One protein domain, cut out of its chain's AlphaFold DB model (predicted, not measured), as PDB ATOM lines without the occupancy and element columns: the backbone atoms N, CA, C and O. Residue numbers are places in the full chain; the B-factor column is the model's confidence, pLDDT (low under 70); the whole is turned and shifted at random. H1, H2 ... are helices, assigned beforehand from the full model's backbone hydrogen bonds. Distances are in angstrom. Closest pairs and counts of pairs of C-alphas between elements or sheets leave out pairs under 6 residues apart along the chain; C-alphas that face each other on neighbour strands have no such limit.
ATOM      1  N   GLU A   2     247.768 294.554 391.585       68.75
ATOM      2  CA  GLU A   2     248.460 294.369 390.295       68.75
ATOM      3  C   GLU A   2     249.565 295.404 389.983       68.75
ATOM      4  O   GLU A   2     250.628 295.051 389.481       68.75
ATOM      5  N   GLU A   3     249.368 296.680 390.332       67.81
ATOM      6  CA  GLU A   3     250.362 297.735 390.071       67.81
ATOM      7  C   GLU A   3     251.617 297.614 390.957       67.81
ATOM      8  O   GLU A   3     252.734 297.862 390.496       67.81
ATOM      9  N   ASP A   4     251.451 297.150 392.201       83.25
ATOM     10  CA  ASP A   4     252.581 296.863 393.091       83.25
ATOM     11  C   ASP A   4     253.368 295.653 392.573       83.25
ATOM     12  O   ASP A   4     254.587 295.726 392.451       83.25
ATOM     13  N   ASP A   5     252.692 294.595 392.117       88.50
ATOM     14  CA  ASP A   5     253.350 293.423 391.524       88.50
ATOM     15  C   ASP A   5     254.161 293.779 390.265       88.50
ATOM     16  O   ASP A   5     255.305 293.333 390.098       88.50
ATOM     17  N   ILE A   6     253.611 294.636 389.397       89.38
ATOM     18  CA  ILE A   6     254.311 295.153 388.212       89.38
ATOM     19  C   ILE A   6     255.544 295.960 388.633       89.38
ATOM     20  O   ILE A   6     256.637 295.769 388.080       89.38
ATOM     21  N   TYR A   7     255.403 296.829 389.633       91.81
ATOM     22  CA  TYR A   7     256.506 297.632 390.138       91.81
ATOM     23  C   TYR A   7     257.601 296.774 390.780       91.81
ATOM     24  O   TYR A   7     258.785 296.958 390.474       91.81
ATOM     25  N   GLN A   8     257.241 295.782 391.595       91.94
ATOM     26  CA  GLN A   8     258.192 294.845 392.193       91.94
ATOM     27  C   GLN A   8     258.935 294.044 391.118       91.94
ATOM     28  O   GLN A   8     260.166 293.921 391.165       91.94
ATOM     29  N   ALA A   9     258.223 293.552 390.100       92.38
ATOM     30  CA  ALA A   9     258.828 292.837 388.984       92.38
ATOM     31  C   ALA A   9     259.816 293.725 388.209       92.38
ATOM     32  O   ALA A   9     260.928 293.288 387.882       92.38
ATOM     33  N   TRP A  10     259.449 294.983 387.951       94.81
ATOM     34  CA  TRP A  10     260.336 295.959 387.326       94.81
ATOM     35  C   TRP A  10     261.575 296.228 388.188       94.81
ATOM     36  O   TRP A  10     262.700 296.083 387.694       94.81
ATOM     37  N   ARG A  11     261.406 296.518 389.487       95.69
ATOM     38  CA  ARG A  11     262.518 296.765 390.423       95.69
ATOM     39  C   ARG A  11     263.478 295.585 390.477       95.69
ATOM     40  O   ARG A  11     264.695 295.777 390.436       95.69
ATOM     41  N   PHE A  12     262.958 294.360 390.528       92.88
ATOM     42  CA  PHE A  12     263.772 293.150 390.543       92.88
ATOM     43  C   PHE A  12     264.634 293.028 389.278       92.88
ATOM     44  O   PHE A  12     265.847 292.786 389.361       92.88
ATOM     45  N   ARG A  13     264.029 293.237 388.102       95.06
ATOM     46  CA  ARG A  13     264.722 293.184 386.805       95.06
ATOM     47  C   ARG A  13     265.765 294.294 386.680       95.06
ATOM     48  O   ARG A  13     266.908 294.006 386.315       95.06
ATOM     49  N   ALA A  14     265.411 295.523 387.047       95.06
ATOM     50  CA  ALA A  14     266.309 296.674 387.035       95.06
ATOM     51  C   ALA A  14     267.517 296.450 387.957       95.06
ATOM     52  O   ALA A  14     268.664 296.563 387.524       95.06
ATOM     53  N   ALA A  15     267.284 296.010 389.197       95.31
ATOM     54  CA  ALA A  15     268.351 295.713 390.149       95.31
ATOM     55  C   ALA A  15     269.265 294.577 389.660       95.31
ATOM     56  O   ALA A  15     270.486 294.641 389.816       95.31
ATOM     57  N   LYS A  16     268.703 293.533 389.033       94.50
ATOM     58  CA  LYS A  16     269.491 292.455 388.415       94.50
ATOM     59  C   LYS A  16     270.371 292.984 387.279       94.50
ATOM     60  O   LYS A  16     271.551 292.630 387.224       94.50
ATOM     61  N   ARG A  17     269.831 293.844 386.409       94.00
ATOM     62  CA  ARG A  17     270.577 294.452 385.298       94.00
ATOM     63  C   ARG A  17     271.712 295.340 385.806       94.00
ATOM     64  O   ARG A  17     272.847 295.161 385.367       94.00
ATOM     65  N   LEU A  18     271.425 296.207 386.776       92.88
ATOM     66  CA  LEU A  18     272.410 297.090 387.398       92.88
ATOM     67  C   LEU A  18     273.546 296.294 388.055       92.88
ATOM     68  O   LEU A  18     274.716 296.572 387.803       92.88
ATOM     69  N   ARG A  19     273.225 295.237 388.818       91.88
ATOM     70  CA  ARG A  19     274.237 294.336 389.402       91.88
ATOM     71  C   ARG A  19     275.169 293.736 388.346       91.88
ATOM     72  O   ARG A  19     276.373 293.656 388.577       91.88
ATOM     73  N   GLY A  20     274.632 293.332 387.194       91.50
ATOM     74  CA  GLY A  20     275.427 292.810 386.079       91.50
ATOM     75  C   GLY A  20     276.375 293.853 385.481       91.50
ATOM     76  O   GLY A  20     277.549 293.557 385.258       91.50
ATOM     77  N   MET A  21     275.893 295.082 385.281       92.62
ATOM     78  CA  MET A  21     276.714 296.195 384.792       92.62
ATOM     79  C   MET A  21     277.837 296.541 385.775       92.62
ATOM     80  O   MET A  21     278.997 296.581 385.375       92.62
ATOM     81  N   LEU A  22     277.525 296.696 387.067       92.38
ATOM     82  CA  LEU A  22     278.521 296.976 388.109       92.38
ATOM     83  C   LEU A  22     279.580 295.871 388.210       92.38
ATOM     84  O   LEU A  22     280.765 296.157 388.366       92.38
ATOM     85  N   HIS A  23     279.181 294.604 388.061       90.31
ATOM     86  CA  HIS A  23     280.130 293.495 388.000       90.31
ATOM     87  C   HIS A  23     281.085 293.609 386.801       90.31
ATOM     88  O   HIS A  23     282.288 293.397 386.960       90.31
ATOM     89  N   ALA A  24     280.568 293.953 385.617       90.00
ATOM     90  CA  ALA A  24     281.382 294.130 384.419       90.00
ATOM     91  C   ALA A  24     282.363 295.302 384.559       90.00
ATOM     92  O   ALA A  24     283.535 295.140 384.225       90.00
ATOM     93  N   ILE A  25     281.907 296.430 385.113       91.31
ATOM     94  CA  ILE A  25     282.736 297.609 385.402       91.31
ATOM     95  C   ILE A  25     283.880 297.220 386.335       91.31
ATOM     96  O   ILE A  25     285.041 297.438 386.006       91.31
ATOM     97  N   ARG A  26     283.576 296.540 387.446       90.19
ATOM     98  CA  ARG A  26     284.598 296.099 388.401       90.19
ATOM     99  C   ARG A  26     285.603 295.117 387.793       90.19
ATOM    100  O   ARG A  26     286.769 295.144 388.160       90.19
ATOM    101  N   LYS A  27     285.164 294.220 386.902       87.06
ATOM    102  CA  LYS A  27     286.036 293.190 386.309       87.06
ATOM    103  C   LYS A  27     286.903 293.724 385.167       87.06
ATOM    104  O   LYS A  27     288.031 293.275 385.018       87.06
ATOM    105  N   LYS A  28     286.355 294.605 384.326       85.31
ATOM    106  CA  LYS A  28     287.007 295.088 383.098       85.31
ATOM    107  C   LYS A  28     287.621 296.480 383.242       85.31
ATOM    108  O   LYS A  28     288.334 296.901 382.343       85.31
ATOM    109  N   GLY A  29     287.305 297.214 384.310       73.25
ATOM    110  CA  GLY A  29     287.798 298.576 384.546       73.25
ATOM    111  C   GLY A  29     287.248 299.633 383.582       73.25
ATOM    112  O   GLY A  29     287.633 300.793 383.664       73.25
ATOM    113  N   ALA A  30     286.343 299.264 382.668       79.25
ATOM    114  CA  ALA A  30     285.774 300.198 381.708       79.25
ATOM    115  C   ALA A  30     284.789 301.143 382.409       79.25
ATOM    116  O   ALA A  30     283.748 300.706 382.911       79.25
ATOM    117  N   ARG A  31     285.114 302.440 382.425       82.25
ATOM    118  CA  ARG A  31     284.234 303.485 382.951       82.25
ATOM    119  C   ARG A  31     283.039 303.686 382.010       82.25
ATOM    120  O   ARG A  31     283.245 304.020 380.844       82.25
ATOM    121  N   PRO A  32     281.796 303.537 382.489       86.69
ATOM    122  CA  PRO A  32     280.624 303.904 381.707       86.69
ATOM    123  C   PRO A  32     280.427 305.427 381.677       86.69
ATOM    124  O   PRO A  32     280.741 306.116 382.644       86.69
ATOM    125  N   TYR A  33     279.828 305.945 380.603       90.62
ATOM    126  CA  TYR A  33     279.512 307.377 380.478       90.62
ATOM    127  C   TYR A  33     278.423 307.850 381.457       90.62
ATOM    128  O   TYR A  33     278.371 309.025 381.795       90.62
ATOM    129  N   TRP A  34     277.556 306.942 381.910       92.12
ATOM    130  CA  TRP A  34     276.404 307.245 382.766       92.12
ATOM    131  C   TRP A  34     276.720 307.226 384.270       92.12
ATOM    132  O   TRP A  34     275.850 307.582 385.059       92.12
ATOM    133  N   ILE A  35     277.926 306.808 384.684       91.56
ATOM    134  CA  ILE A  35     278.375 306.950 386.079       91.56
ATOM    135  C   ILE A  35     279.320 308.150 386.157       91.56
ATOM    136  O   ILE A  35     280.378 308.125 385.513       91.56
ATOM    137  N   PRO A  36     278.991 309.165 386.969       93.81
ATOM    138  CA  PRO A  36     279.905 310.263 387.233       93.81
ATOM    139  C   PRO A  36     281.237 309.767 387.836       93.81
ATOM    140  O   PRO A  36     281.226 308.831 388.647       93.81
ATOM    141  N   PRO A  37     282.396 310.329 387.442       90.50
ATOM    142  CA  PRO A  37     283.712 309.887 387.918       90.50
ATOM    143  C   PRO A  37     283.835 309.762 389.443       90.50
ATOM    144  O   PRO A  37     284.436 308.815 389.943       90.50
ATOM    145  N   GLU A  38     283.240 310.691 390.178       93.69
ATOM    146  CA  GLU A  38     283.222 310.771 391.632       93.69
ATOM    147  C   GLU A  38     282.501 309.575 392.266       93.69
ATOM    148  O   GLU A  38     283.045 308.929 393.167       93.69
ATOM    149  N   VAL A  39     281.340 309.204 391.716       93.06
ATOM    150  CA  VAL A  39     280.564 308.035 392.146       93.06
ATOM    151  C   VAL A  39     281.322 306.755 391.815       93.06
ATOM    152  O   VAL A  39     281.386 305.836 392.633       93.06
ATOM    153  N   LEU A  40     281.946 306.683 390.634       91.31
ATOM    154  CA  LEU A  40     282.775 305.534 390.278       91.31
ATOM    155  C   LEU A  40     283.969 305.391 391.231       91.31
ATOM    156  O   LEU A  40     284.254 304.283 391.680       91.31
ATOM    157  N   GLY A  41     284.634 306.494 391.572       91.56
ATOM    158  CA  GLY A  41     285.741 306.505 392.525       91.56
ATOM    159  C   GLY A  41     285.320 306.009 393.909       91.56
ATOM    160  O   GLY A  41     286.031 305.216 394.524       91.56
ATOM    161  N   GLU A  42     284.140 306.406 394.386       93.94
ATOM    162  CA  GLU A  42     283.586 305.904 395.646       93.94
ATOM    163  C   GLU A  42     283.270 304.405 395.595       93.94
ATOM    164  O   GLU A  42     283.647 303.663 396.506       93.94
ATOM    165  N   LEU A  43     282.655 303.933 394.506       92.25
ATOM    166  CA  LEU A  43     282.393 302.509 394.293       92.25
ATOM    167  C   LEU A  43     283.689 301.693 394.297       92.25
ATOM    168  O   LEU A  43     283.753 300.646 394.944       92.25
ATOM    169  N   MET A  44     284.729 302.183 393.617       91.25
ATOM    170  CA  MET A  44     286.041 301.540 393.597       91.25
ATOM    171  C   MET A  44     286.649 301.472 394.998       91.25
ATOM    172  O   MET A  44     287.022 300.380 395.422       91.25
ATOM    173  N   ARG A  45     286.655 302.578 395.758       93.31
ATOM    174  CA  ARG A  45     287.122 302.585 397.158       93.31
ATOM    175  C   ARG A  45     286.359 301.577 398.015       93.31
ATOM    176  O   ARG A  45     286.962 300.828 398.776       93.31
ATOM    177  N   ARG A  46     285.032 301.508 397.870       92.81
ATOM    178  CA  ARG A  46     284.193 300.573 398.632       92.81
ATOM    179  C   ARG A  46     284.508 299.115 398.308       92.81
ATOM    180  O   ARG A  46     284.528 298.287 399.220       92.81
ATOM    181  N   TRP A  47     284.733 298.797 397.034       91.88
ATOM    182  CA  TRP A  47     285.104 297.449 396.599       91.88
ATOM    183  C   TRP A  47     286.524 297.055 396.993       91.88
ATOM    184  O   TRP A  47     286.796 295.861 397.106       91.88
ATOM    185  N   ASP A  48     287.401 298.030 397.221       91.06
ATOM    186  CA  ASP A  48     288.784 297.776 397.608       91.06
ATOM    187  C   ASP A  48     288.954 297.453 399.099       91.06
ATOM    188  O   ASP A  48     289.970 296.894 399.503       91.06
ATOM    189  N   THR A  49     287.929 297.725 399.914       95.88
ATOM    190  CA  THR A  49     287.940 297.398 401.347       95.88
ATOM    191  C   THR A  49     288.074 295.896 401.614       95.88
ATOM    192  O   THR A  49     287.425 295.065 400.966       95.88
ATOM    193  N   ASP A  50     288.828 295.537 402.656       94.81
ATOM    194  CA  ASP A  50     289.003 294.139 403.066       94.81
ATOM    195  C   ASP A  50     287.681 293.462 403.424       94.81
ATOM    196  O   ASP A  50     287.446 292.317 403.041       94.81
ATOM    197  N   ALA A  51     286.764 294.186 404.071       95.19
ATOM    198  CA  ALA A  51     285.427 293.683 404.376       95.19
ATOM    199  C   ALA A  51     284.678 293.238 403.105       95.19
ATOM    200  O   ALA A  51     284.037 292.183 403.086       95.19
ATOM    201  N   TYR A  52     284.779 294.011 402.019       92.56
ATOM    202  CA  TYR A  52     284.162 293.641 400.747       92.56
ATOM    203  C   TYR A  52     284.873 292.451 400.094       92.56
ATOM    204  O   TYR A  52     284.205 291.535 399.605       92.56
ATOM    205  N   ARG A  53     286.210 292.420 400.112       91.88
ATOM    206  CA  ARG A  53     287.002 291.302 399.571       91.88
ATOM    207  C   ARG A  53     286.701 289.989 400.299       91.88
ATOM    208  O   ARG A  53     286.457 288.973 399.647       91.88
ATOM    209  N   GLN A  54     286.608 290.012 401.629       95.00
ATOM    210  CA  GLN A  54     286.214 288.855 402.442       95.00
ATOM    211  C   GLN A  54     284.791 288.388 402.114       95.00
ATOM    212  O   GLN A  54     284.559 287.197 401.894       95.00
ATOM    213  N   LEU A  55     283.839 289.320 401.996       93.12
ATOM    214  CA  LEU A  55     282.472 289.001 401.580       93.12
ATOM    215  C   LEU A  55     282.442 288.362 400.183       93.12
ATOM    216  O   LEU A  55     281.733 287.381 399.951       93.12
ATOM    217  N   GLN A  56     283.226 288.889 399.242       90.25
ATOM    218  CA  GLN A  56     283.332 288.348 397.892       90.25
ATOM    219  C   GLN A  56     283.949 286.944 397.885       90.25
ATOM    220  O   GLN A  56     283.439 286.070 397.176       90.25
ATOM    221  N   ALA A  57     284.995 286.704 398.677       91.69
ATOM    222  CA  ALA A  57     285.609 285.389 398.836       91.69
ATOM    223  C   ALA A  57     284.604 284.379 399.405       91.69
ATOM    224  O   ALA A  57     284.384 283.331 398.795       91.69
ATOM    225  N   ARG A  58     283.894 284.734 400.486       91.00
ATOM    226  CA  ARG A  58     282.840 283.899 401.085       91.00
ATOM    227  C   ARG A  58     281.730 283.575 400.090       91.00
ATOM    228  O   ARG A  58     281.362 282.414 399.944       91.00
ATOM    229  N   ASN A  59     281.224 284.570 399.360       87.69
ATOM    230  CA  ASN A  59     280.178 284.361 398.355       87.69
ATOM    231  C   ASN A  59     280.658 283.494 397.182       87.69
ATOM    232  O   ASN A  59     279.884 282.720 396.621       87.69
ATOM    233  N   THR A  60     281.931 283.611 396.799       86.25
ATOM    234  CA  THR A  60     282.532 282.775 395.751       86.25
ATOM    235  C   THR A  60     282.684 281.332 396.230       86.25
ATOM    236  O   THR A  60     282.327 280.414 395.494       86.25
ATOM    237  N   ALA A  61     283.146 281.129 397.466       86.38
ATOM    238  CA  ALA A  61     283.236 279.815 398.093       86.38
ATOM    239  C   ALA A  61     281.853 279.167 398.246       86.38
ATOM    240  O   ALA A  61     281.682 278.018 397.864       86.38
ATOM    241  N   ALA A  62     280.840 279.920 398.689       81.50
ATOM    242  CA  ALA A  62     279.464 279.438 398.797       81.50
ATOM    243  C   ALA A  62     278.881 279.021 397.438       81.50
ATOM    244  O   ALA A  62     278.227 277.991 397.346       81.50
ATOM    245  N   LYS A  63     279.164 279.765 396.360       74.94
ATOM    246  CA  LYS A  63     278.750 279.377 394.997       74.94
ATOM    247  C   LYS A  63     279.443 278.117 394.481       74.94
ATOM    248  O   LYS A  63     278.848 277.390 393.699       74.94
ATOM    249  N   LYS A  64     280.703 277.900 394.864       75.06
ATOM    250  CA  LYS A  64     281.468 276.689 394.525       75.06
ATOM    251  C   LYS A  64     281.200 275.533 395.491       75.06
ATOM    252  O   LYS A  64     281.700 274.436 395.266       75.06
ATOM    253  N   SER A  65     280.459 275.781 396.569       68.94
ATOM    254  CA  SER A  65     280.134 274.773 397.565       68.94
ATOM    255  C   SER A  65     279.325 273.662 396.912       68.94
ATOM    256  O   SER A  65     278.253 273.897 396.361       68.94
ATOM    257  N   THR A  66     279.802 272.430 397.054       61.16
ATOM    258  CA  THR A  66     279.051 271.209 396.737       61.16
ATOM    259  C   THR A  66     278.094 270.828 397.873       61.16
ATOM    260  O   THR A  66     277.746 269.665 398.045       61.16
ATOM    261  N   ARG A  67     277.719 271.795 398.713       60.72
ATOM    262  CA  ARG A  67     276.767 271.650 399.812       60.72
ATOM    263  C   ARG A  67     275.751 272.775 399.696       60.72
ATOM    264  O   ARG A  67     276.152 273.942 399.692       60.72
ATOM    265  N   GLY A  68     274.470 272.425 399.627       57.66
ATOM    266  CA  GLY A  68     273.368 273.383 399.616       57.66
ATOM    267  C   GLY A  68     272.272 273.060 398.607       57.66
ATOM    268  O   GLY A  68     272.406 272.193 397.744       57.66
ATOM    269  N   THR A  69     271.187 273.825 398.704       52.47
ATOM    270  CA  THR A  69     269.931 273.591 397.987       52.47
ATOM    271  C   THR A  69     270.025 273.645 396.462       52.47
ATOM    272  O   THR A  69     269.151 273.118 395.779       52.47
ATOM    273  N   SER A  70     271.096 274.228 395.910       51.28
ATOM    274  CA  SER A  70     271.352 274.286 394.465       51.28
ATOM    275  C   SER A  70     271.692 272.935 393.830       51.28
ATOM    276  O   SER A  70     271.754 272.855 392.607       51.28
TER     277      SER A  70
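AT A GLANCE: This is residues 2 to 70 of the 127 residues of an uncharacterized protein of Arachis hypogaea (UniProt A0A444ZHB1). What shape do these backbone atoms make? One long straight helix, H1, sticks out as an arm with residues 2 to 20, and near its other end two shorter helices, H2 and H3, follow each other round a corner, with H2 crossing close by that end and H3 heading away from it. What is it built of? The 69 printed residues have three named helices in the order H1, H2, H3 and no named strand, and the class is all helix. How tightly is it gathered? It is loose, with a radius of gyration of the C-alphas of 15.6 A, and flat, with spans of 42 by 40 by 19 A.

HOW THE PARTS SIT: How does the first helix stand to the second? H1, residues 2 to 28, and H2, residues 37 to 48, are close but not clearly touching, and their closest C-alphas, those of Arg 26 and Met 44, are 7.7 A apart. Their lines are about perpendicular, at 78 degrees. Where does the third helix go? H3, residues 50 to 64, is close to H2 but not clearly touching it, and their closest C-alphas, those of Trp 47 and Arg 53, are 7.1 A apart. H2 and H3 run the same way at a steep tilt of 68 degrees, only just short of about perpendicular. H1 and H3 are apart. Do the backbones keep their pattern? In H1, H2 and H3 every O i to N i+4 pair is within hydrogen-bond range.

IN THESE COORDINATES: Where does H1 run? It begins at C-alpha 2, at (248.460, 294.369, 390.295), and its first and last C-alphas, 2 and 28, are 39.2 A apart. Where is H2? It begins at C-alpha 37, at (283.712, 309.887, 387.918), and is 16.3 A long from first to last C-alpha. Where does H3 end? It ends at C-alpha 64, at (281.468, 276.689, 394.525), and is 20.8 A long from C-alpha 50 to C-alpha 64.

THE WHOLE: How far does it reach? The two C-alphas farthest apart, those of Glu 2 and Asp 50, are 42.5 A apart. Which residues stand free? Residues 2 to 20, 33 to 39, 48 to 55 and 57 to 70 stand free. How are the helices joined? The link from H1 to H2 is short, with 8 residues, and the link from H2 to H3 is tight, with 1 residue; the printed part has no cut. Where is the model less sure? The mean pLDDT of the printed part is 86.9, and residues 2 to 3 and 65 to 70 are under 70.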